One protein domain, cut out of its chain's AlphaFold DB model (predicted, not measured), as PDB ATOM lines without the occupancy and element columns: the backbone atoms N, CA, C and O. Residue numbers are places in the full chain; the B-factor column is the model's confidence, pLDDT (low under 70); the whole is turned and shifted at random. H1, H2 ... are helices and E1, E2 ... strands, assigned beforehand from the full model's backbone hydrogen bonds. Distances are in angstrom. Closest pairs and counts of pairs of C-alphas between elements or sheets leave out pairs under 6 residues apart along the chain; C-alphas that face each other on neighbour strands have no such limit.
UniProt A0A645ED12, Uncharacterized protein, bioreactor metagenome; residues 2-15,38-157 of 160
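This is residues 2 to 15 and 38 to 157 of the 160 residues of an uncharacterized protein of bioreactor metagenome (UniProt A0A645ED12). One long, twisted sheet makes a rod: E4, E5 and E6 run side by side along most of its length, each bending on the way, with the hairpin E1 and E2 beside one half of E4 and the short E3 beside the other half. Three helices sit on this sheet, H1 and H2 on opposite faces. The printed part has 134 residues, with three named helices and six named strands in the order H1 E1 E2 E3 H2 H3 E4 E5 E6; the class is mixed. The sheet is branched, its neighbour pairs E1 and E2, E2 and E4, E3 and E4, E4 and E5, E5 and E6 each antiparallel. The whole is loose, with a radius of gyration of the C-alphas of 18.0 A and spans of 62 by 26 by 20 A.

E4, residues 98 to 113, E5, residues 119 to 136, and E6, residues 141 to 156, form a meander, each strand the antiparallel neighbour of the one before. N 109 and O 123 of the hairpin E4 and E5 are 2.8 A apart, and N 128 and O 149 of the hairpin E5 and E6 2.8 A, both within hydrogen-bond range. E4 bends by 53 degrees at residue 104, E5 by 75 degrees at 133 and E6 by 70 degrees at 144. E2, residues 52 to 59, and E3, residues 62 to 65, lie on one side of E4, E5 on the other side. N 55 and O 110 are 2.9 A apart, N 64 and O 101 2.8 A. E1, residues 39 to 46, is an edge strand; N 43 and O 56 of its hairpin with E2 are 2.8 A apart. H2, residues 71 to 75, is on the sheet over E4 at a height over the sheet of 7.7 A. H3, residues 82 to 91, is on the sheet at a height of 10.1 A, along the strands, at 27 degrees to E4 on the local plane; its closest C-alphas to E4 are those of Val 82 and Ala 101, 6.8 A apart. H1, residues 2 to 10, is on the face opposite to H2; its closest C-alphas to E6 are those of Leu 10 and Ser 149, 6.0 A apart. H1 and H3 touch at a steep tilt of 49 degrees, opposite ways, the closest C-alphas being those of Phe 9 and Ala 85, 6.9 A apart. Every O i to N i+4 pair is within hydrogen-bond range in H1 and H2, and 5 of 6 in H3.

H1 begins at C-alpha 2, (150.535, 152.336, 125.205), and is 12.3 A long. E1 measures 20.8 A, E2 22.3 A, E3 10.2 A, H2 6.5 A and H3 14.5 A. E4 measures 44.6 A, E5 46.0 A and E6 43.8 A, ending at C-alpha 156, (168.328, 121.130, 115.638).

The two C-alphas farthest apart, those of Ser 115 and Ile 139, are 62.2 A apart. Residues 16 to 37 are not printed, and C-alphas 15 and 38 are 24.7 A apart across the cut. Of the links that are printed whole, none is long. The mean pLDDT of the printed part is 79.6; residues 2 to 15 and 76 to 80 are under 70.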
ATOM      1  N   ALA A   2     150.707 152.749 126.613       49.56
ATOM      2  CA  ALA A   2     150.535 152.336 125.205       49.56
ATOM      3  C   ALA A   2     151.844 151.956 124.479       49.56
ATOM      4  O   ALA A   2     151.853 151.022 123.685       49.56
ATOM      5  N   ALA A   3     152.946 152.664 124.758       51.44
ATOM      6  CA  ALA A   3     154.274 152.288 124.267       51.44
ATOM      7  C   ALA A   3     154.724 150.935 124.846       51.44
ATOM      8  O   ALA A   3     155.264 150.119 124.109       51.44
ATOM      9  N   ASP A   4     154.420 150.677 126.123       56.88
ATOM     10  CA  ASP A   4     154.712 149.405 126.794       56.88
ATOM     11  C   ASP A   4     153.873 148.259 126.211       56.88
ATOM     12  O   ASP A   4     154.418 147.213 125.906       56.88
ATOM     13  N   THR A   5     152.585 148.470 125.909       57.31
ATOM     14  CA  THR A   5     151.744 147.458 125.241       57.31
ATOM     15  C   THR A   5     152.230 147.124 123.831       57.31
ATOM     16  O   THR A   5     152.252 145.958 123.454       57.31
ATOM     17  N   VAL A   6     152.638 148.123 123.038       54.59
ATOM     18  CA  VAL A   6     153.227 147.873 121.709       54.59
ATOM     19  C   VAL A   6     154.540 147.105 121.855       54.59
ATOM     20  O   VAL A   6     154.767 146.138 121.137       54.59
ATOM     21  N   LYS A   7     155.374 147.488 122.820       58.97
ATOM     22  CA  LYS A   7     156.628 146.805 123.143       58.97
ATOM     23  C   LYS A   7     156.412 145.348 123.586       58.97
ATOM     24  O   LYS A   7     157.106 144.464 123.089       58.97
ATOM     25  N   ASP A   8     155.424 145.084 124.434       58.19
ATOM     26  CA  ASP A   8     155.052 143.737 124.886       58.19
ATOM     27  C   ASP A   8     154.496 142.885 123.735       58.19
ATOM     28  O   ASP A   8     154.761 141.685 123.653       58.19
ATOM     29  N   PHE A   9     153.762 143.505 122.804       54.75
ATOM     30  CA  PHE A   9     153.204 142.808 121.646       54.75
ATOM     31  C   PHE A   9     154.271 142.407 120.622       54.75
ATOM     32  O   PHE A   9     154.250 141.294 120.084       54.75
ATOM     33  N   LEU A  10     155.191 143.333 120.347       54.22
ATOM     34  CA  LEU A  10     156.282 143.151 119.394       54.22
ATOM     35  C   LEU A  10     157.403 142.269 119.955       54.22
ATOM     36  O   LEU A  10     158.117 141.642 119.177       54.22
ATOM     37  N   GLY A  11     157.505 142.175 121.282       51.44
ATOM     38  CA  GLY A  11     158.536 141.414 121.969       51.44
ATOM     39  C   GLY A  11     159.875 142.136 121.913       51.44
ATOM     40  O   GLY A  11     160.719 141.821 121.079       51.44
ATOM     41  N   ASP A  12     160.095 143.088 122.819       42.69
ATOM     42  CA  ASP A  12     161.448 143.590 123.076       42.69
ATOM     43  C   ASP A  12     162.295 142.437 123.640       42.69
ATOM     44  O   ASP A  12     162.153 142.041 124.798       42.69
ATOM     45  N   GLY A  13     163.154 141.868 122.797       44.09
ATOM     46  CA  GLY A  13     164.068 140.792 123.169       44.09
ATOM     47  C   GLY A  13     164.114 139.660 122.149       44.09
ATOM     48  O   GLY A  13     163.109 139.249 121.574       44.09
ATOM     49  N   THR A  14     165.316 139.133 121.927       37.50
ATOM     50  CA  THR A  14     165.551 137.946 121.102       37.50
ATOM     51  C   THR A  14     164.808 136.748 121.696       37.50
ATOM     52  O   THR A  14     165.266 136.128 122.655       37.50
ATOM     53  N   ASN A  15     163.665 136.388 121.115       40.62
ATOM     54  CA  ASN A  15     162.973 135.154 121.469       40.62
ATOM     55  C   ASN A  15     163.692 133.982 120.800       40.62
ATOM     56  O   ASN A  15     163.535 133.755 119.602       40.62
ATOM     57  N   ASN A  38     162.902 136.076  95.425       86.25
ATOM     58  CA  ASN A  38     162.958 136.489  96.828       86.25
ATOM     59  C   ASN A  38     164.373 136.443  97.415       86.25
ATOM     60  O   ASN A  38     164.598 137.028  98.470       86.25
ATOM     61  N   VAL A  39     165.326 135.777  96.759       88.62
ATOM     62  CA  VAL A  39     166.700 135.619  97.252       88.62
ATOM     63  C   VAL A  39     167.541 136.824  96.825       88.62
ATOM     64  O   VAL A  39     167.528 137.224  95.661       88.62
ATOM     65  N   SER A  40     168.257 137.428  97.772       92.75
ATOM     66  CA  SER A  40     169.237 138.488  97.509       92.75
ATOM     67  C   SER A  40     170.630 137.909  97.261       92.75
ATOM     68  O   SER A  40     171.337 138.357  96.363       92.75
ATOM     69  N   SER A  41     171.019 136.891  98.027       94.38
ATOM     70  CA  SER A  41     172.270 136.152  97.844       94.38
ATOM     71  C   SER A  41     172.193 134.791  98.526       94.38
ATOM     72  O   SER A  41     171.385 134.579  99.430       94.38
ATOM     73  N   ALA A  42     173.050 133.862  98.114       92.25
ATOM     74  CA  ALA A  42     173.210 132.586  98.791       92.25
ATOM     75  C   ALA A  42     174.686 132.188  98.837       92.25
ATOM     76  O   ALA A  42     175.447 132.477  97.915       92.25
ATOM     77  N   THR A  43     175.087 131.510  99.906       95.62
ATOM     78  CA  THR A  43     176.421 130.926 100.056       95.62
ATOM     79  C   THR A  43     176.301 129.463 100.453       95.62
ATOM     80  O   THR A  43     175.349 129.060 101.121       95.62
ATOM     81  N   CYS A  44     177.273 128.657 100.036       94.88
ATOM     82  CA  CYS A  44     177.428 127.270 100.451       94.88
ATOM     83  C   CYS A  44     178.918 127.016 100.664       94.88
ATOM     84  O   CYS A  44     179.718 127.210  99.748       94.88
ATOM     85  N   LYS A  45     179.296 126.608 101.875       96.75
ATOM     86  CA  LYS A  45     180.680 126.263 102.209       96.75
ATOM     87  C   LYS A  45     180.735 124.905 102.885       96.75
ATOM     88  O   LYS A  45     179.895 124.575 103.719       96.75
ATOM     89  N   LYS A  46     181.750 124.119 102.544       96.19
ATOM     90  CA  LYS A  46     182.084 122.908 103.292       96.19
ATOM     91  C   LYS A  46     182.774 123.317 104.595       96.19
ATOM     92  O   LYS A  46     183.635 124.197 104.582       96.19
ATOM     93  N   THR A  47     182.391 122.710 105.713       94.25
ATOM     94  CA  THR A  47     183.062 122.941 106.998       94.25
ATOM     95  C   THR A  47     184.501 122.436 106.954       94.25
ATOM     96  O   THR A  47     184.818 121.506 106.211       94.25
ATOM     97  N   SER A  48     185.384 123.036 107.754       94.56
ATOM     98  CA  SER A  48     186.811 122.678 107.804       94.56
ATOM     99  C   SER A  48     187.051 121.226 108.226       94.56
ATOM    100  O   SER A  48     187.980 120.592 107.738       94.56
ATOM    101  N   ASP A  49     186.180 120.671 109.072       95.25
ATOM    102  CA  ASP A  49     186.186 119.253 109.458       95.25
ATOM    103  C   ASP A  49     185.651 118.311 108.361       95.25
ATOM    104  O   ASP A  49     185.646 117.092 108.527       95.25
ATOM    105  N   GLY A  50     185.167 118.869 107.249       94.12
ATOM    106  CA  GLY A  50     184.648 118.148 106.098       94.12
ATOM    107  C   GLY A  50     183.350 117.378 106.333       94.12
ATOM    108  O   GLY A  50     182.985 116.578 105.470       94.12
ATOM    109  N   LYS A  51     182.655 117.601 107.456       95.50
ATOM    110  CA  LYS A  51     181.454 116.836 107.836       95.50
ATOM    111  C   LYS A  51     180.147 117.452 107.350       95.50
ATOM    112  O   LYS A  51     179.163 116.722 107.203       95.50
ATOM    113  N   TYR A  52     180.118 118.760 107.097       95.19
ATOM    114  CA  TYR A  52     178.885 119.481 106.792       95.19
ATOM    115  C   TYR A  52     179.034 120.464 105.630       95.19
ATOM    116  O   TYR A  52     180.109 121.008 105.384       95.19
ATOM    117  N   TYR A  53     177.915 120.735 104.962       95.06
ATOM    118  CA  TYR A  53     177.705 121.972 104.223       95.06
ATOM    119  C   TYR A  53     176.988 122.972 105.125       95.06
ATOM    120  O   TYR A  53     175.963 122.647 105.726       95.06
ATOM    121  N   GLU A  54     177.523 124.184 105.211       95.44
ATOM    122  CA  GLU A  54     176.858 125.341 105.803       95.44
ATOM    123  C   GLU A  54     176.364 126.232 104.669       95.44
ATOM    124  O   GLU A  54     177.155 126.749 103.875       95.44
ATOM    125  N   ILE A  55     175.044 126.368 104.581       94.31
ATOM    126  CA  ILE A  55     174.356 127.136 103.551       94.31
ATOM    127  C   ILE A  55     173.694 128.336 104.221       94.31
ATOM    128  O   ILE A  55     173.017 128.184 105.237       94.31
ATOM    129  N   SER A  56     173.873 129.517 103.638       94.00
ATOM    130  CA  SER A  56     173.184 130.744 104.039       94.00
ATOM    131  C   SER A  56     172.409 131.272 102.845       94.00
ATOM    132  O   SER A  56     172.998 131.497 101.792       94.00
ATOM    133  N   ILE A  57     171.110 131.496 102.997       91.81
ATOM    134  CA  ILE A  57     170.251 132.113 101.985       91.81
ATOM    135  C   ILE A  57     169.764 133.433 102.563       91.81
ATOM    136  O   ILE A  57     168.992 133.446 103.519       91.81
ATOM    137  N   ASN A  58     170.227 134.535 101.988       91.25
ATOM    138  CA  ASN A  58     169.750 135.864 102.321       91.25
ATOM    139  C   ASN A  58     168.572 136.194 101.407       91.25
ATOM    140  O   ASN A  58     168.648 136.061 100.184       91.25
ATOM    141  N   LEU A  59     167.478 136.626 102.008       90.56
ATOM    142  CA  LEU A  59     166.263 137.050 101.336       90.56
ATOM    143  C   LEU A  59     166.269 138.570 101.200       90.56
ATOM    144  O   LEU A  59     166.909 139.283 101.979       90.56
ATOM    145  N   LYS A  60     165.581 139.065 100.177       89.88
ATOM    146  CA  LYS A  60     165.355 140.498  99.984       89.88
ATOM    147  C   LYS A  60     164.498 141.054 101.122       89.88
ATOM    148  O   LYS A  60     163.784 140.311 101.789       89.88
ATOM    149  N   GLY A  61     164.589 142.362 101.325       88.44
ATOM    150  CA  GLY A  61     163.624 143.078 102.144       88.44
ATOM    151  C   GLY A  61     162.254 143.145 101.471       88.44
ATOM    152  O   GLY A  61     162.153 143.025 100.247       88.44
ATOM    153  N   ASP A  62     161.213 143.327 102.274       87.31
ATOM    154  CA  ASP A  62     159.829 143.466 101.821       87.31
ATOM    155  C   ASP A  62     159.033 144.369 102.773       87.31
ATOM    156  O   ASP A  62     159.378 144.507 103.949       87.31
ATOM    157  N   THR A  63     157.947 144.951 102.274       88.25
ATOM    158  CA  THR A  63     157.003 145.749 103.062       88.25
ATOM    159  C   THR A  63     155.661 145.034 103.101       88.25
ATOM    160  O   THR A  63     155.073 144.722 102.069       88.25
ATOM    161  N   MET A  64     155.154 144.794 104.306       86.81
ATOM    162  CA  MET A  64     153.952 144.004 104.557       86.81
ATOM    163  C   MET A  64     152.945 144.826 105.352       86.81
ATOM    164  O   MET A  64     153.300 145.474 106.335       86.81
ATOM    165  N   SER A  65     151.679 144.759 104.965       85.69
ATOM    166  CA  SER A  65     150.552 145.302 105.729       85.69
ATOM    167  C   SER A  65     149.599 144.188 106.162       85.69
ATOM    168  O   SER A  65     149.766 143.028 105.785       85.69
ATOM    169  N   LYS A  66     148.579 144.540 106.949       80.75
ATOM    170  CA  LYS A  66     147.486 143.627 107.311       80.75
ATOM    171  C   LYS A  66     146.913 142.925 106.065       80.75
ATOM    172  O   LYS A  66     146.633 143.587 105.064       80.75
ATOM    173  N   GLY A  67     146.738 141.606 106.131       76.75
ATOM    174  CA  GLY A  67     146.238 140.762 105.041       76.75
ATOM    175  C   GLY A  67     147.242 140.470 103.919       76.75
ATOM    176  O   GLY A  67     146.869 139.850 102.923       76.75
ATOM    177  N   GLN A  68     148.503 140.904 104.039       78.31
ATOM    178  CA  GLN A  68     149.547 140.612 103.056       78.31
ATOM    179  C   GLN A  68     150.520 139.560 103.583       78.31
ATOM    180  O   GLN A  68     151.092 139.700 104.662       78.31
ATOM    181  N   ASN A  69     150.767 138.537 102.764       70.50
ATOM    182  CA  ASN A  69     151.785 137.535 103.046       70.50
ATOM    183  C   ASN A  69     153.113 137.915 102.366       70.50
ATOM    184  O   ASN A  69     153.343 137.585 101.196       70.50
ATOM    185  N   GLY A  70     153.960 138.668 103.071       76.12
ATOM    186  CA  GLY A  70     155.299 139.025 102.591       76.12
ATOM    187  C   GLY A  70     156.326 137.919 102.821       76.12
ATOM    188  O   GLY A  70     155.985 136.794 103.191       76.12
ATOM    189  N   ILE A  71     157.607 138.224 102.596       77.50
ATOM    190  CA  ILE A  71     158.701 137.235 102.674       77.50
ATOM    191  C   ILE A  71     158.674 136.400 103.966       77.50
ATOM    192  O   ILE A  71     158.879 135.192 103.892       77.50
ATOM    193  N   VAL A  72     158.340 136.994 105.114       74.12
ATOM    194  CA  VAL A  72     158.292 136.297 106.414       74.12
ATOM    195  C   VAL A  72     157.324 135.114 106.404       74.12
ATOM    196  O   VAL A  72     157.729 133.996 106.716       74.12
ATOM    197  N   GLY A  73     156.080 135.311 105.962       70.56
ATOM    198  CA  GLY A  73     155.101 134.222 105.917       70.56
ATOM    199  C   GLY A  73     155.242 133.297 104.698       70.56
ATOM    200  O   GLY A  73     154.531 132.298 104.591       70.56
ATOM    201  N   LYS A  74     156.190 133.567 103.785       72.31
ATOM    202  CA  LYS A  74     156.621 132.612 102.740       72.31
ATOM    203  C   LYS A  74     157.699 131.641 103.229       72.31
ATOM    204  O   LYS A  74     157.890 130.584 102.618       72.31
ATOM    205  N   VAL A  75     158.419 132.005 104.292       71.44
ATOM    206  CA  VAL A  75     159.506 131.210 104.884       71.44
ATOM    207  C   VAL A  75     158.936 130.093 105.764       71.44
ATOM    208  O   VAL A  75     159.313 128.936 105.586       71.44
ATOM    209  N   THR A  76     158.024 130.428 106.682       63.41
ATOM    210  CA  THR A  76     157.234 129.489 107.504       63.41
ATOM    211  C   THR A  76     156.036 130.227 108.129       63.41
ATOM    212  O   THR A  76     156.048 131.452 108.228       63.41
ATOM    213  N   ASN A  77     155.013 129.479 108.552       60.19
ATOM    214  CA  ASN A  77     153.885 129.981 109.341       60.19
ATOM    215  C   ASN A  77     154.209 130.137 110.843       60.19
ATOM    216  O   ASN A  77     153.347 130.575 111.592       60.19
ATOM    217  N   ASP A  78     155.410 129.762 111.295       54.19
ATOM    218  CA  ASP A  78     155.789 129.796 112.721       54.19
ATOM    219  C   ASP A  78     156.174 131.203 113.219       54.19
ATOM    220  O   ASP A  78     156.455 131.399 114.403       54.19
ATOM    221  N   PHE A  79     156.240 132.187 112.319       63.69
ATOM    222  CA  PHE A  79     156.561 133.571 112.652       63.69
ATOM    223  C   PHE A  79     155.301 134.389 112.872       63.69
ATOM    224  O   PHE A  79     154.413 134.362 112.026       63.69
ATOM    225  N   LYS A  80     155.293 135.206 113.936       64.38
ATOM    226  CA  LYS A  80     154.241 136.203 114.151       64.38
ATOM    227  C   LYS A  80     154.159 137.150 112.951       64.38
ATOM    228  O   LYS A  80     155.046 137.972 112.717       64.38
ATOM    229  N   THR A  81     153.079 137.026 112.202       73.25
ATOM    230  CA  THR A  81     152.708 137.862 111.064       73.25
ATOM    231  C   THR A  81     152.163 139.217 111.520       73.25
ATOM    232  O   THR A  81     151.827 139.432 112.685       73.25
ATOM    233  N   VAL A  82     152.019 140.146 110.571       77.31
ATOM    234  CA  VAL A  82     151.336 141.432 110.805       77.31
ATOM    235  C   VAL A  82     149.884 141.224 111.257       77.31
ATOM    236  O   VAL A  82     149.373 142.002 112.059       77.31
ATOM    237  N   ASP A  83     149.232 140.160 110.787       77.81
ATOM    238  CA  ASP A  83     147.863 139.830 111.182       77.81
ATOM    239  C   ASP A  83     147.789 139.339 112.630       77.81
ATOM    240  O   ASP A  83     146.903 139.764 113.369       77.81
ATOM    241  N   GLU A  84     148.749 138.530 113.078       75.62
ATOM    242  CA  GLU A  84     148.847 138.116 114.485       75.62
ATOM    243  C   GLU A  84     149.223 139.291 115.400       75.62
ATOM    244  O   GLU A  84     148.701 139.391 116.512       75.62
ATOM    245  N   ALA A  85     150.059 140.221 114.912       75.69
ATOM    246  CA  ALA A  85     150.325 141.509 115.558       75.69
ATOM    247  C   ALA A  85     149.044 142.332 115.762       75.69
ATOM    248  O   ALA A  85     148.790 142.879 116.835       75.69
ATOM    249  N   TYR A  86     148.211 142.398 114.725       79.00
ATOM    250  CA  TYR A  86     146.937 143.106 114.767       79.00
ATOM    251  C   TYR A  86     145.922 142.425 115.695       79.00
ATOM    252  O   TYR A  86     145.223 143.108 116.446       79.00
ATOM    253  N   ALA A  87     145.828 141.095 115.636       80.88
ATOM    254  CA  ALA A  87     144.843 140.313 116.374       80.88
ATOM    255  C   ALA A  87     144.979 140.516 117.885       80.88
ATOM    256  O   ALA A  87     144.023 140.947 118.523       80.88
ATOM    257  N   GLY A  88     146.167 140.321 118.460       75.25
ATOM    258  CA  GLY A  88     146.262 140.464 119.911       75.25
ATOM    259  C   GLY A  88     146.256 141.921 120.401       75.25
ATOM    260  O   GLY A  88     145.933 142.151 121.563       75.25
ATOM    261  N   LEU A  89     146.524 142.920 119.545       77.06
ATOM    262  CA  LEU A  89     146.217 144.321 119.879       77.06
ATOM    263  C   LEU A  89     144.702 144.537 120.002       77.06
ATOM    264  O   LEU A  89     144.246 145.223 120.917       77.06
ATOM    265  N   SER A  90     143.920 143.911 119.120       81.25
ATOM    266  CA  SER A  90     142.459 143.912 119.222       81.25
ATOM    267  C   SER A  90     141.978 143.218 120.499       81.25
ATOM    268  O   SER A  90     141.059 143.727 121.143       81.25
ATOM    269  N   ASP A  91     142.605 142.109 120.896       80.44
ATOM    270  CA  ASP A  91     142.222 141.353 122.099       80.44
ATOM    271  C   ASP A  91     142.403 142.164 123.391       80.44
ATOM    272  O   ASP A  91     141.607 142.039 124.320       80.44
ATOM    273  N   VAL A  92     143.394 143.062 123.440       77.88
ATOM    274  CA  VAL A  92     143.597 143.989 124.573       77.88
ATOM    275  C   VAL A  92     142.787 145.288 124.452       77.88
ATOM    276  O   VAL A  92     143.011 146.246 125.195       77.88
ATOM    277  N   GLY A  93     141.834 145.346 123.518       81.12
ATOM    278  CA  GLY A  93     140.925 146.478 123.335       81.12
ATOM    279  C   GLY A  93     141.527 147.677 122.593       81.12
ATOM    280  O   GLY A  93     140.937 148.762 122.617       81.12
ATOM    281  N   ALA A  94     142.675 147.511 121.930       82.94
ATOM    282  CA  ALA A  94     143.266 148.542 121.084       82.94
ATOM    283  C   ALA A  94     142.698 148.468 119.659       82.94
ATOM    284  O   ALA A  94     142.644 147.411 119.035       82.94
ATOM    285  N   LYS A  95     142.320 149.616 119.093       85.06
ATOM    286  CA  LYS A  95     141.973 149.742 117.671       85.06
ATOM    287  C   LYS A  95     143.142 150.358 116.923       85.06
ATOM    288  O   LYS A  95     143.535 151.480 117.227       85.06
ATOM    289  N   VAL A  96     143.668 149.648 115.933       84.12
ATOM    290  CA  VAL A  96     144.760 150.124 115.077       84.12
ATOM    291  C   VAL A  96     144.209 150.403 113.683       84.12
ATOM    292  O   VAL A  96     143.535 149.547 113.104       84.12
ATOM    293  N   GLU A  97     144.474 151.595 113.152       86.69
ATOM    294  CA  GLU A  97     144.032 151.982 111.806       86.69
ATOM    295  C   GLU A  97     144.921 151.362 110.732       86.69
ATOM    296  O   GLU A  97     144.424 150.757 109.785       86.69
ATOM    297  N   SER A  98     146.242 151.454 110.908       86.31
ATOM    298  CA  SER A  98     147.194 150.789 110.027       86.31
ATOM    299  C   SER A  98     148.380 150.223 110.791       86.31
ATOM    300  O   SER A  98     148.849 150.791 111.780       86.31
ATOM    301  N   ILE A  99     148.854 149.084 110.299       85.56
ATOM    302  CA  ILE A  99     150.073 148.422 110.732       85.56
ATOM    303  C   ILE A  99     150.865 148.033 109.484       85.56
ATOM    304  O   ILE A  99     150.315 147.468 108.535       85.56
ATOM    305  N   THR A 100     152.150 148.359 109.491       87.81
ATOM    306  CA  THR A 100     153.090 148.041 108.417       87.81
ATOM    307  C   THR A 100     154.357 147.473 109.034       87.81
ATOM    308  O   THR A 100     154.884 148.046 109.986       87.81
ATOM    309  N   ALA A 101     154.856 146.371 108.491       85.56
ATOM    310  CA  ALA A 101     156.136 145.778 108.844       85.56
ATOM    311  C   ALA A 101     157.076 145.853 107.643       85.56
ATOM    312  O   ALA A 101     156.701 145.466 106.537       85.56
ATOM    313  N   ASN A 102     158.294 146.332 107.858       87.06
ATOM    314  CA  ASN A 102     159.348 146.328 106.854       87.06
ATOM    315  C   ASN A 102     160.425 145.343 107.278       87.06
ATOM    316  O   ASN A 102     160.917 145.420 108.400       87.06
ATOM    317  N   THR A 103     160.814 144.441 106.387       84.75
ATOM    318  CA  THR A 103     161.999 143.614 106.589       84.75
ATOM    319  C   THR A 103     163.149 144.240 105.815       84.75
ATOM    320  O   THR A 103     163.032 144.522 104.625       84.75
ATOM    321  N   SER A 104     164.275 144.494 106.479       78.38
ATOM    322  CA  SER A 104     165.512 144.908 105.795       78.38
ATOM    323  C   SER A 104     166.189 143.727 105.083       78.38
ATOM    324  O   SER A 104     167.010 143.908 104.186       78.38
ATOM    325  N   GLY A 105     165.797 142.509 105.460       76.75
ATOM    326  CA  GLY A 105     166.234 141.234 104.920       76.75
ATOM    327  C   GLY A 105     165.920 140.119 105.913       76.75
ATOM    328  O   GLY A 105     165.495 140.352 107.047       76.75
ATOM    329  N   SER A 106     166.094 138.876 105.492       85.44
ATOM    330  CA  SER A 106     165.999 137.713 106.381       85.44
ATOM    331  C   SER A 106     167.015 136.679 105.943       85.44
ATOM    332  O   SER A 106     167.273 136.552 104.748       85.44
ATOM    333  N   THR A 107     167.578 135.927 106.880       89.75
ATOM    334  CA  THR A 107     168.575 134.909 106.552       89.75
ATOM    335  C   THR A 107     168.134 133.541 107.032       89.75
ATOM    336  O   THR A 107     167.787 133.344 108.196       89.75
ATOM    337  N   ILE A 108     168.173 132.581 106.115       89.31
ATOM    338  CA  ILE A 108     168.006 131.162 106.401       89.31
ATOM    339  C   ILE A 108     169.398 130.541 106.435       89.31
ATOM    340  O   ILE A 108     170.109 130.549 105.432       89.31
ATOM    341  N   TYR A 109     169.772 129.970 107.568       91.56
ATOM    342  CA  TYR A 109     170.978 129.172 107.718       91.56
ATOM    343  C   TYR A 109     170.592 127.704 107.803       91.56
ATOM    344  O   TYR A 109     169.784 127.322 108.645       91.56
ATOM    345  N   THR A 110     171.190 126.859 106.976       90.38
ATOM    346  CA  THR A 110     171.004 125.414 107.084       90.38
ATOM    347  C   THR A 110     172.339 124.696 107.138       90.38
ATOM    348  O   THR A 110     173.315 125.095 106.497       90.38
ATOM    349  N   LYS A 111     172.385 123.629 107.932       91.44
ATOM    350  CA  LYS A 111     173.538 122.745 108.049       91.44
ATOM    351  C   LYS A 111     173.137 121.361 107.578       91.44
ATOM    352  O   LYS A 111     172.232 120.751 108.148       91.44
ATOM    353  N   ILE A 112     173.819 120.871 106.551       90.25
ATOM    354  CA  ILE A 112     173.554 119.573 105.926       90.25
ATOM    355  C   ILE A 112     174.738 118.659 106.185       90.25
ATOM    356  O   ILE A 112     175.879 119.027 105.921       90.25
ATOM    357  N   GLN A 113     174.485 117.464 106.703       92.25
ATOM    358  CA  GLN A 113     175.521 116.456 106.888       92.25
ATOM    359  C   GLN A 113     175.931 115.871 105.533       92.25
ATOM    360  O   GLN A 113     175.093 115.346 104.804       92.25
ATOM    361  N   ILE A 114     177.225 115.917 105.210       91.94
ATOM    362  CA  ILE A 114     177.737 115.503 103.892       91.94
ATOM    363  C   ILE A 114     177.525 114.011 103.651       91.94
ATOM    364  O   ILE A 114     177.122 113.619 102.564       91.94
ATOM    365  N   SER A 115     177.761 113.177 104.665       92.69
ATOM    366  CA  SER A 115     177.667 111.721 104.522       92.69
ATOM    367  C   SER A 115     176.249 111.216 104.256       92.69
ATOM    368  O   SER A 115     176.091 110.144 103.686       92.69
ATOM    369  N   SER A 116     175.226 111.951 104.699       88.94
ATOM    370  CA  SER A 116     173.832 111.500 104.657       88.94
ATOM    371  C   SER A 116     172.921 112.390 103.811       88.94
ATOM    372  O   SER A 116     171.783 112.008 103.554       88.94
ATOM    373  N   GLY A 117     173.374 113.587 103.426       83.06
ATOM    374  CA  GLY A 117     172.547 114.609 102.782       83.06
ATOM    375  C   GLY A 117     171.441 115.175 103.680       83.06
ATOM    376  O   GLY A 117     170.617 115.957 103.213       83.06
ATOM    377  N   LYS A 118     171.390 114.800 104.965       83.50
ATOM    378  CA  LYS A 118     170.314 115.204 105.878       83.50
ATOM    379  C   LYS A 118     170.571 116.588 106.462       83.50
ATOM    380  O   LYS A 118     171.686 116.894 106.889       83.50
ATOM    381  N   ILE A 119     169.518 117.400 106.547       83.38
ATOM    382  CA  ILE A 119     169.534 118.655 107.305       83.38
ATOM    383  C   ILE A 119     169.624 118.316 108.797       83.38
ATOM    384  O   ILE A 119     168.772 117.602 109.318       83.38
ATOM    385  N   VAL A 120     170.652 118.823 109.482       86.06
ATOM    386  CA  VAL A 120     170.874 118.606 110.926       86.06
ATOM    387  C   VAL A 120     170.563 119.839 111.767       86.06
ATOM    388  O   VAL A 120     170.304 119.718 112.966       86.06
ATOM    389  N   SER A 121     170.577 121.019 111.146       85.50
ATOM    390  CA  SER A 121     170.221 122.286 111.774       85.50
ATOM    391  C   SER A 121     169.605 123.215 110.740       85.50
ATOM    392  O   SER A 121     170.112 123.307 109.624       85.50
ATOM    393  N   LEU A 122     168.563 123.934 111.137       83.62
ATOM    394  CA  LEU A 122     167.926 124.977 110.345       83.62
ATOM    395  C   LEU A 122     167.667 126.168 111.261       83.62
ATOM    396  O   LEU A 122     166.980 126.030 112.268       83.62
ATOM    397  N   LYS A 123     168.249 127.316 110.940       85.38
ATOM    398  CA  LYS A 123     168.060 128.563 111.667       85.38
ATOM    399  C   LYS A 123     167.470 129.609 110.738       85.38
ATOM    400  O   LYS A 123     167.934 129.790 109.618       85.38
ATOM    401  N   TYR A 124     166.495 130.336 111.243       82.31
ATOM    402  CA  TYR A 124     165.910 131.493 110.594       82.31
ATOM    403  C   TYR A 124     166.221 132.728 111.426       82.31
ATOM    404  O   TYR A 124     166.058 132.699 112.645       82.31
ATOM    405  N   HIS A 125     166.665 133.787 110.765       84.69
ATOM    406  CA  HIS A 125     166.922 135.085 111.365       84.69
ATOM    407  C   HIS A 125     166.130 136.146 110.606       84.69
ATOM    408  O   HIS A 125     166.325 136.324 109.400       84.69
ATOM    409  N   ILE A 126     165.219 136.822 111.300       80.62
ATOM    410  CA  ILE A 126     164.306 137.804 110.712       80.62
ATOM    411  C   ILE A 126     164.348 139.073 111.553       80.62
ATOM    412  O   ILE A 126     164.181 139.015 112.770       80.62
ATOM    413  N   ILE A 127     164.538 140.210 110.887       81.94
ATOM    414  CA  ILE A 127     164.470 141.538 111.494       81.94
ATOM    415  C   ILE A 127     163.333 142.307 110.826       81.94
ATOM    416  O   ILE A 127     163.263 142.370 109.594       81.94
ATOM    417  N   MET A 128     162.444 142.882 111.636       81.38
ATOM    418  CA  MET A 128     161.307 143.669 111.172       81.38
ATOM    419  C   MET A 128     161.204 145.007 111.898       81.38
ATOM    420  O   MET A 128     161.138 145.044 113.125       81.38
ATOM    421  N   ASP A 129     161.078 146.083 111.128       84.62
ATOM    422  CA  ASP A 129     160.676 147.400 111.609       84.62
ATOM    423  C   ASP A 129     159.163 147.549 111.458       84.62
ATOM    424  O   ASP A 129     158.631 147.633 110.347       84.62
ATOM    425  N   ILE A 130     158.455 147.591 112.581       82.62
ATOM    426  CA  ILE A 130     156.997 147.666 112.611       82.62
ATOM    427  C   ILE A 130     156.576 149.090 112.947       82.62
ATOM    428  O   ILE A 130     157.054 149.698 113.902       82.62
ATOM    429  N   THR A 131     155.659 149.632 112.154       85.19
ATOM    430  CA  THR A 131     155.030 150.935 112.361       85.19
ATOM    431  C   THR A 131     153.524 150.763 112.459       85.19
ATOM    432  O   THR A 131     152.904 150.133 111.607       85.19
ATOM    433  N   MET A 132     152.932 151.371 113.479       84.69
ATOM    434  CA  MET A 132     151.491 151.420 113.699       84.69
ATOM    435  C   MET A 132     151.037 152.877 113.743       84.69
ATOM    436  O   MET A 132     151.715 153.720 114.340       84.69
ATOM    437  N   THR A 133     149.889 153.187 113.140       86.94
ATOM    438  CA  THR A 133     149.318 154.540 113.169       86.94
ATOM    439  C   THR A 133     147.917 154.560 113.763       86.94
ATOM    440  O   THR A 133     147.166 153.585 113.672       86.94
ATOM    441  N   ASN A 134     147.597 155.688 114.403       85.06
ATOM    442  CA  ASN A 134     146.297 155.992 114.999       85.06
ATOM    443  C   ASN A 134     145.771 154.868 115.908       85.06
ATOM    444  O   ASN A 134     144.641 154.403 115.764       85.06
ATOM    445  N   ILE A 135     146.601 154.441 116.862       83.06
ATOM    446  CA  ILE A 135     146.242 153.432 117.860       83.06
ATOM    447  C   ILE A 135     145.298 154.079 118.875       83.06
ATOM    448  O   ILE A 135     145.671 155.032 119.560       83.06
ATOM    449  N   LYS A 136     144.073 153.572 118.985       83.94
ATOM    450  CA  LYS A 136     143.039 154.084 119.889       83.94
ATOM    451  C   LYS A 136     142.727 153.057 120.969       83.94
ATOM    452  O   LYS A 136     142.276 151.957 120.669       83.94
ATOM    453  N   TYR A 137     142.916 153.460 122.215       77.81
ATOM    454  CA  TYR A 137     142.391 152.804 123.406       77.81
ATOM    455  C   TYR A 137     141.139 153.549 123.881       77.81
ATOM    456  O   TYR A 137     140.881 154.679 123.463       77.81
ATOM    457  N   SER A 138     140.376 152.938 124.787       76.88
ATOM    458  CA  SER A 138     139.157 153.530 125.360       76.88
ATOM    459  C   SER A 138     139.370 154.918 125.980       76.88
ATOM    460  O   SER A 138     138.476 155.753 125.904       76.88
ATOM    461  N   ILE A 139     140.550 155.175 126.553       75.19
ATOM    462  CA  ILE A 139     140.865 156.417 127.284       75.19
ATOM    463  C   ILE A 139     142.024 157.228 126.687       75.19
ATOM    464  O   ILE A 139     142.367 158.282 127.216       75.19
ATOM    465  N   LEU A 140     142.671 156.750 125.618       79.50
ATOM    466  CA  LEU A 140     143.864 157.393 125.061       79.50
ATOM    467  C   LEU A 140     144.053 157.054 123.579       79.50
ATOM    468  O   LEU A 140     143.771 155.943 123.144       79.50
ATOM    469  N   SER A 141     144.606 157.989 122.811       78.38
ATOM    470  CA  SER A 141     145.023 157.765 121.426       78.38
ATOM    471  C   SER A 141     146.511 158.040 121.240       78.38
ATOM    472  O   SER A 141     147.017 159.057 121.713       78.38
ATOM    473  N   VAL A 142     147.189 157.185 120.480       78.38
ATOM    474  CA  VAL A 142     148.578 157.361 120.051       78.38
ATOM    475  C   VAL A 142     148.608 157.534 118.538       78.38
ATOM    476  O   VAL A 142     148.160 156.667 117.790       78.38
ATOM    477  N   LYS A 143     149.167 158.656 118.071       83.38
ATOM    478  CA  LYS A 143     149.244 158.974 116.636       83.38
ATOM    479  C   LYS A 143     150.121 157.983 115.867       83.38
ATOM    480  O   LYS A 143     149.778 157.587 114.757       83.38
ATOM    481  N   LYS A 144     151.258 157.593 116.445       82.25
ATOM    482  CA  LYS A 144     152.218 156.677 115.827       82.25
ATOM    483  C   LYS A 144     153.001 155.922 116.895       82.25
ATOM    484  O   LYS A 144     153.446 156.539 117.860       82.25
ATOM    485  N   ALA A 145     153.203 154.628 116.682       79.50
ATOM    486  CA  ALA A 145     154.167 153.817 117.415       79.50
ATOM    487  C   ALA A 145     155.071 153.075 116.425       79.50
ATOM    488  O   ALA A 145     154.639 152.712 115.330       79.50
ATOM    489  N   THR A 146     156.326 152.871 116.807       80.44
ATOM    490  CA  THR A 146     157.310 152.105 116.036       80.44
ATOM    491  C   THR A 146     158.014 151.124 116.956       80.44
ATOM    492  O   THR A 146     158.225 151.447 118.124       80.44
ATOM    493  N   GLY A 147     158.417 149.973 116.436       75.25
ATOM    494  CA  GLY A 147     159.217 149.007 117.180       75.25
ATOM    495  C   GLY A 147     160.022 148.101 116.261       75.25
ATOM    496  O   GLY A 147     159.673 147.920 115.096       75.25
ATOM    497  N   LEU A 148     161.102 147.555 116.810       76.94
ATOM    498  CA  LEU A 148     161.973 146.594 116.150       76.94
ATOM    499  C   LEU A 148     161.666 145.204 116.705       76.94
ATOM    500  O   LEU A 148     161.639 145.018 117.918       76.94
ATOM    501  N   SER A 149     161.465 144.231 115.824       72.75
ATOM    502  CA  SER A 149     161.301 142.826 116.189       72.75
ATOM    503  C   SER A 149     162.413 142.008 115.549       72.75
ATOM    504  O   SER A 149     162.520 141.958 114.323       72.75
ATOM    505  N   THR A 150     163.197 141.318 116.375       75.75
ATOM    506  CA  THR A 150     164.216 140.362 115.929       75.75
ATOM    507  C   THR A 150     163.809 138.965 116.363       75.75
ATOM    508  O   THR A 150     163.640 138.701 117.554       75.75
ATOM    509  N   THR A 151     163.650 138.055 115.406       73.50
ATOM    510  CA  THR A 151     163.262 136.668 115.678       73.50
ATOM    511  C   THR A 151     164.328 135.701 115.182       73.50
ATOM    512  O   THR A 151     164.679 135.694 114.002       73.50
ATOM    513  N   ASP A 152     164.804 134.854 116.096       74.31
ATOM    514  CA  ASP A 152     165.740 133.770 115.823       74.31
ATOM    515  C   ASP A 152     165.091 132.428 116.179       74.31
ATOM    516  O   ASP A 152     164.917 132.091 117.351       74.31
ATOM    517  N   VAL A 153     164.765 131.624 115.167       73.44
ATOM    518  CA  VAL A 153     164.227 130.269 115.374       73.44
ATOM    519  C   VAL A 153     165.277 129.266 114.948       73.44
ATOM    520  O   VAL A 153     165.732 129.306 113.806       73.44
ATOM    521  N   THR A 154     165.668 128.369 115.855       77.81
ATOM    522  CA  THR A 154     166.661 127.327 115.569       77.81
ATOM    523  C   THR A 154     166.071 125.943 115.793       77.81
ATOM    524  O   THR A 154     165.763 125.540 116.913       77.81
ATOM    525  N   TYR A 155     165.996 125.181 114.711       74.81
ATOM    526  CA  TYR A 155     165.705 123.759 114.708       74.81
ATOM    527  C   TYR A 155     167.018 122.983 114.680       74.81
ATOM    528  O   TYR A 155     167.890 123.242 113.848       74.81
ATOM    529  N   SER A 156     167.158 122.008 115.573       77.38
ATOM    530  CA  SER A 156     168.328 121.130 115.638       77.38
ATOM    531  C   SER A 156     167.894 119.676 115.774       77.38
ATOM    532  O   SER A 156     166.786 119.386 116.220       77.38
ATOM    533  N   SER A 157     168.768 118.745 115.384       71.75
ATOM    534  CA  SER A 157     168.486 117.303 115.460       71.75
ATOM    535  C   SER A 157     167.229 116.879 114.680       71.75
ATOM    536  O   SER A 157     166.486 116.003 115.129       71.75
TER     537      SER A 157